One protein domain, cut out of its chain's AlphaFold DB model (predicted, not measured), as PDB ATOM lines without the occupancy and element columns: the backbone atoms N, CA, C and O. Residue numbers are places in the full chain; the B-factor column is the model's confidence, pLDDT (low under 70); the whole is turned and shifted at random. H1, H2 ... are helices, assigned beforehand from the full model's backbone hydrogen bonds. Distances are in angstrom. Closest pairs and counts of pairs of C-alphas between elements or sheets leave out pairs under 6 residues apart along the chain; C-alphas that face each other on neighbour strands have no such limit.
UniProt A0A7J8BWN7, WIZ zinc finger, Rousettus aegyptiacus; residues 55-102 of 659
ATOM      1  N   THR A  55     123.214 111.002 143.718       83.00
ATOM      2  CA  THR A  55     122.635 111.328 145.036       83.00
ATOM      3  C   THR A  55     123.057 112.706 145.528       83.00
ATOM      4  O   THR A  55     124.226 113.065 145.403       83.00
ATOM      5  N   CYS A  56     122.134 113.472 146.114       86.31
ATOM      6  CA  CYS A  56     122.464 114.758 146.725       86.31
ATOM      7  C   CYS A  56     123.069 114.564 148.124       86.31
ATOM      8  O   CYS A  56     122.399 114.073 149.029       86.31
ATOM      9  N   GLU A  57     124.314 114.992 148.322       82.19
ATOM     10  CA  GLU A  57     125.071 114.794 149.572       82.19
ATOM     11  C   GLU A  57     124.527 115.605 150.764       82.19
ATOM     12  O   GLU A  57     124.824 115.291 151.911       82.19
ATOM     13  N   VAL A  58     123.678 116.608 150.513       78.50
ATOM     14  CA  VAL A  58     123.089 117.479 151.551       78.50
ATOM     15  C   VAL A  58     121.861 116.853 152.226       78.50
ATOM     16  O   VAL A  58     121.531 117.197 153.358       78.50
ATOM     17  N   CYS A  59     121.158 115.947 151.538       80.81
ATOM     18  CA  CYS A  59     119.851 115.428 151.971       80.81
ATOM     19  C   CYS A  59     119.614 113.937 151.654       80.81
ATOM     20  O   CYS A  59     118.553 113.404 151.970       80.81
ATOM     21  N   GLY A  60     120.561 113.264 150.993       82.00
ATOM     22  CA  GLY A  60     120.475 111.856 150.592       82.00
ATOM     23  C   GLY A  60     119.586 111.559 149.376       82.00
ATOM     24  O   GLY A  60     119.527 110.410 148.945       82.00
ATOM     25  N   ALA A  61     118.897 112.548 148.796       83.38
ATOM     26  CA  ALA A  61     117.916 112.309 147.735       83.38
ATOM     27  C   ALA A  61     118.549 111.757 146.437       83.38
ATOM     28  O   ALA A  61     119.484 112.343 145.882       83.38
ATOM     29  N   CYS A  62     118.010 110.640 145.939       84.06
ATOM     30  CA  CYS A  62     118.470 109.944 144.734       84.06
ATOM     31  C   CYS A  62     117.794 110.480 143.461       84.06
ATOM     32  O   CYS A  62     116.570 110.548 143.381       84.06
ATOM     33  N   PHE A  63     118.582 110.766 142.421       81.62
ATOM     34  CA  PHE A  63     118.112 111.251 141.124       81.62
ATOM     35  C   PHE A  63     118.693 110.438 139.965       81.62
ATOM     36  O   PHE A  63     119.906 110.331 139.798       81.62
ATOM     37  N   GLU A  64     117.806 109.962 139.094       85.94
ATOM     38  CA  GLU A  64     118.114 109.228 137.855       85.94
ATOM     39  C   GLU A  64     118.799 110.088 136.776       85.94
ATOM     40  O   GLU A  64     119.294 109.578 135.777       85.94
ATOM     41  N   THR A  65     118.866 111.414 136.956       82.69
ATOM     42  CA  THR A  65     119.642 112.287 136.066       82.69
ATOM     43  C   THR A  65     120.357 113.403 136.824       82.69
ATOM     44  O   THR A  65     119.784 114.049 137.707       82.69
ATOM     45  N   ARG A  66     121.568 113.750 136.365       83.38
ATOM     46  CA  ARG A  66     122.321 114.937 136.820       83.38
ATOM     47  C   ARG A  66     121.529 116.247 136.645       83.38
ATOM     48  O   ARG A  66     121.743 117.195 137.392       83.38
ATOM     49  N   LYS A  67     120.582 116.305 135.695       83.69
ATOM     50  CA  LYS A  67     119.657 117.444 135.519       83.69
ATOM     51  C   LYS A  67     118.636 117.539 136.658       83.69
ATOM     52  O   LYS A  67     118.387 118.640 137.139       83.69
ATOM     53  N   GLY A  68     118.098 116.405 137.115       84.81
ATOM     54  CA  GLY A  68     117.252 116.328 138.309       84.81
ATOM     55  C   GLY A  68     117.998 116.801 139.556       84.81
ATOM     56  O   GLY A  68     117.546 117.737 140.213       84.81
ATOM     57  N   LEU A  69     119.194 116.252 139.803       86.25
ATOM     58  CA  LEU A  69     120.036 116.654 140.936       86.25
ATOM     59  C   LEU A  69     120.425 118.141 140.867       86.25
ATOM     60  O   LEU A  69     120.316 118.842 141.864       86.25
ATOM     61  N   SER A  70     120.775 118.673 139.690       88.56
ATOM     62  CA  SER A  70     121.044 120.110 139.516       88.56
ATOM     63  C   SER A  70     119.819 120.989 139.813       88.56
ATOM     64  O   SER A  70     119.956 122.017 140.474       88.56
ATOM     65  N   SER A  71     118.618 120.586 139.381       86.88
ATOM     66  CA  SER A  71     117.378 121.305 139.712       86.88
ATOM     67  C   SER A  71     117.045 121.237 141.204       86.88
ATOM     68  O   SER A  71     116.496 122.192 141.750       86.88
ATOM     69  N   HIS A  72     117.382 120.132 141.867       90.88
ATOM     70  CA  HIS A  72     117.225 119.970 143.307       90.88
ATOM     71  C   HIS A  72     118.253 120.799 144.095       90.88
ATOM     72  O   HIS A  72     117.886 121.485 145.047       90.88
ATOM     73  N   ALA A  73     119.509 120.849 143.645       89.88
ATOM     74  CA  ALA A  73     120.553 121.654 144.273       89.88
ATOM     75  C   ALA A  73     120.210 123.158 144.267       89.88
ATOM     76  O   ALA A  73     120.368 123.833 145.283       89.88
ATOM     77  N   ARG A  74     119.606 123.663 143.178       86.56
ATOM     78  CA  ARG A  74     119.021 125.020 143.131       86.56
ATOM     79  C   ARG A  74     117.966 125.269 144.210       86.56
ATOM     80  O   ARG A  74     117.870 126.386 144.710       86.56
ATOM     81  N   SER A  75     117.177 124.255 144.576       85.94
ATOM     82  CA  SER A  75     116.191 124.378 145.654       85.94
ATOM     83  C   SER A  75     116.871 124.626 147.001       85.94
ATOM     84  O   SER A  75     116.441 125.510 147.737       85.94
ATOM     85  N   HIS A  76     117.956 123.907 147.303       87.44
ATOM     86  CA  HIS A  76     118.733 124.140 148.521       87.44
ATOM     87  C   HIS A  76     119.460 125.492 148.502       87.44
ATOM     88  O   HIS A  76     119.397 126.213 149.492       87.44
ATOM     89  N   LEU A  77     120.061 125.905 147.379       87.75
ATOM     90  CA  LEU A  77     120.677 127.238 147.255       87.75
ATOM     91  C   LEU A  77     119.673 128.370 147.542       87.75
ATOM     92  O   LEU A  77     119.978 129.299 148.289       87.75
ATOM     93  N   ARG A  78     118.440 128.245 147.032       85.44
ATOM     94  CA  ARG A  78     117.341 129.189 147.298       85.44
ATOM     95  C   ARG A  78     116.872 129.166 148.757       85.44
ATOM     96  O   ARG A  78     116.604 130.226 149.310       85.44
ATOM     97  N   GLN A  79     116.810 127.993 149.393       80.88
ATOM     98  CA  GLN A  79     116.519 127.865 150.833       80.88
ATOM     99  C   GLN A  79     117.626 128.474 151.710       80.88
ATOM    100  O   GLN A  79     117.335 129.016 152.770       80.88
ATOM    101  N   LEU A  80     118.880 128.437 151.251       80.50
ATOM    102  CA  LEU A  80     120.038 129.064 151.897       80.50
ATOM    103  C   LEU A  80     120.140 130.582 151.636       80.50
ATOM    104  O   LEU A  80     121.123 131.201 152.038       80.50
ATOM    105  N   GLY A  81     119.155 131.190 150.962       77.31
ATOM    106  CA  GLY A  81     119.130 132.626 150.660       77.31
ATOM    107  C   GLY A  81     120.114 133.072 149.572       77.31
ATOM    108  O   GLY A  81     120.271 134.271 149.348       77.31
ATOM    109  N   VAL A  82     120.768 132.138 148.875       76.81
ATOM    110  CA  VAL A  82     121.720 132.453 147.805       76.81
ATOM    111  C   VAL A  82     120.944 132.828 146.546       76.81
ATOM    112  O   VAL A  82     120.348 131.976 145.882       76.81
ATOM    113  N   ALA A  83     120.950 134.117 146.208       60.16
ATOM    114  CA  ALA A  83     120.442 134.592 144.928       60.16
ATOM    115  C   ALA A  83     121.267 133.973 143.783       60.16
ATOM    116  O   ALA A  83     122.494 134.059 143.784       60.16
ATOM    117  N   GLU A  84     120.601 133.359 142.797       60.28
ATOM    118  CA  GLU A  84     121.239 132.775 141.603       60.28
ATOM    119  C   GLU A  84     121.703 133.871 140.616       60.28
ATOM    120  O   GLU A  84     121.251 133.930 139.472       60.28
ATOM    121  N   SER A  85     122.596 134.757 141.068       47.59
ATOM    122  CA  SER A  85     123.149 135.864 140.286       47.59
ATOM    123  C   SER A  85     124.517 135.504 139.698       47.59
ATOM    124  O   SER A  85     125.540 135.546 140.375       47.59
ATOM    125  N   GLU A  86     124.505 135.166 138.408       52.09
ATOM    126  CA  GLU A  86     125.582 135.368 137.417       52.09
ATOM    127  C   GLU A  86     126.955 134.681 137.622       52.09
ATOM    128  O   GLU A  86     127.786 134.700 136.713       52.09
ATOM    129  N   SER A  87     127.187 133.958 138.722       43.81
ATOM    130  CA  SER A  87     128.347 133.057 138.843       43.81
ATOM    131  C   SER A  87     128.170 131.798 137.974       43.81
ATOM    132  O   SER A  87     127.332 130.933 138.232       43.81
ATOM    133  N   SER A  88     128.963 131.692 136.904       51.94
ATOM    134  CA  SER A  88     128.875 130.594 135.928       51.94
ATOM    135  C   SER A  88     129.528 129.299 136.437       51.94
ATOM    136  O   SER A  88     130.637 128.954 136.041       51.94
ATOM    137  N   GLY A  89     128.818 128.570 137.301       56.81
ATOM    138  CA  GLY A  89     129.182 127.233 137.786       56.81
ATOM    139  C   GLY A  89     127.983 126.279 137.795       56.81
ATOM    140  O   GLY A  89     126.833 126.705 137.650       56.81
ATOM    141  N   ALA A  90     128.213 124.971 137.953       80.81
ATOM    142  CA  ALA A  90     127.095 124.041 138.094       80.81
ATOM    143  C   ALA A  90     126.439 124.222 139.482       80.81
ATOM    144  O   ALA A  90     127.149 124.231 140.489       80.81
ATOM    145  N   PRO A  91     125.093 124.289 139.588       76.88
ATOM    146  CA  PRO A  91     124.409 124.471 140.877       76.88
ATOM    147  C   PRO A  91     124.669 123.376 141.923       76.88
ATOM    148  O   PRO A  91     124.324 123.550 143.085       76.88
ATOM    149  N   ILE A  92     125.226 122.238 141.498       82.19
ATOM    150  CA  ILE A  92     125.598 121.107 142.351       82.19
ATOM    151  C   ILE A  92     126.877 121.460 143.119       82.19
ATOM    152  O   ILE A  92     126.884 121.464 144.345       82.19
ATOM    153  N   ASP A  93     127.922 121.838 142.384       84.75
ATOM    154  CA  ASP A  93     129.254 122.117 142.918       84.75
ATOM    155  C   ASP A  93     129.220 123.327 143.867       84.75
ATOM    156  O   ASP A  93     129.805 123.288 144.946       84.75
ATOM    157  N   LEU A  94     128.448 124.370 143.521       86.38
ATOM    158  CA  LEU A  94     128.239 125.539 144.385       86.38
ATOM    159  C   LEU A  94     127.538 125.175 145.704       86.38
ATOM    160  O   LEU A  94     127.890 125.712 146.752       86.38
ATOM    161  N   LEU A  95     126.561 124.261 145.676       84.56
ATOM    162  CA  LEU A  95     125.894 123.790 146.892       84.56
ATOM    163  C   LEU A  95     126.855 122.988 147.777       84.56
ATOM    164  O   LEU A  95     126.877 123.186 148.990       84.56
ATOM    165  N   TYR A  96     127.652 122.102 147.179       86.69
ATOM    166  CA  TYR A  96     128.592 121.260 147.918       86.69
ATOM    167  C   TYR A  96     129.740 122.081 148.513       86.69
ATOM    168  O   TYR A  96     130.054 121.907 149.689       86.69
ATOM    169  N   GLU A  97     130.295 123.049 147.775       87.19
ATOM    170  CA  GLU A  97     131.259 123.997 148.342       87.19
ATOM    171  C   GLU A  97     130.629 124.862 149.443       87.19
ATOM    172  O   GLU A  97     131.243 125.020 150.488       87.19
ATOM    173  N   LEU A  98     129.389 125.350 149.316       82.56
ATOM    174  CA  LEU A  98     128.742 126.105 150.405       82.56
ATOM    175  C   LEU A  98     128.512 125.275 151.679       82.56
ATOM    176  O   LEU A  98     128.640 125.805 152.784       82.56
ATOM    177  N   VAL A  99     128.202 123.983 151.549       80.56
ATOM    178  CA  VAL A  99     128.087 123.060 152.692       80.56
ATOM    179  C   VAL A  99     129.461 122.776 153.310       80.56
ATOM    180  O   VAL A  99     129.604 122.815 154.529       80.56
ATOM    181  N   LYS A 100     130.491 122.592 152.482       81.44
ATOM    182  CA  LYS A 100     131.889 122.378 152.886       81.44
ATOM    183  C   LYS A 100     132.517 123.609 153.556       81.44
ATOM    184  O   LYS A 100     133.183 123.465 154.574       81.44
ATOM    185  N   GLN A 101     132.234 124.818 153.068       69.38
ATOM    186  CA  GLN A 101     132.637 126.093 153.686       69.38
ATOM    187  C   GLN A 101     131.874 126.377 154.991       69.38
ATOM    188  O   GLN A 101     132.386 127.061 155.868       69.38
ATOM    189  N   LYS A 102     130.669 125.815 155.172       60.38
ATOM    190  CA  LYS A 102     129.982 125.766 156.478       60.38
ATOM    191  C   LYS A 102     130.500 124.656 157.407       60.38
ATOM    192  O   LYS A 102     130.072 124.606 158.556       60.38
TER     193      LYS A 102
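Overview. This is residues 55 to 102 of the 659 residues of the protein "WIZ zinc finger" of Rousettus aegyptiacus (UniProt A0A7J8BWN7). Two helices, H1 and H2, meet at a slant: the beginning of H2 packs on the middle of H1. A looped lead-in, residues 55 to 65, lies before H1, and a long loop, residues 80 to 90, swings from the end of H1 back to the start of H2. The printed part has 48 residues with two named helices, H1 then H2, and no named strand; its class is all helix. It is compact, with a radius of gyration of the C-alphas of 10.2 A, and spans 27 by 21 by 16 A.

Arrangement. Pass residues 55 to 65 to reach H1, residues 66 to 79, then go on to H2, residues 91 to 101. They touch; look at their closest C-alphas, those of Ala 73 and Ile 92, 5.4 A apart. They run the same way at a steep tilt of 50 degrees. Every O i to N i+4 pair is within hydrogen-bond range in H2, and 9 of 10 in H1.

Along the chain. Find C-alpha 66 at (122.321, 114.937, 136.820); from there H1 runs 19.9 A to C-alpha 79. H2 runs 15.3 A, from C-alpha 91 to C-alpha 101 at (132.637, 126.093, 153.686).

Size, cuts and confidence. The C-alphas of Glu 64 and Lys 102 are the two farthest apart, 27.6 A. The printed part has no cut, and the link from H1 to H2 is long. Look for pLDDT under 70 at residues 83 to 89 and 101 to 102.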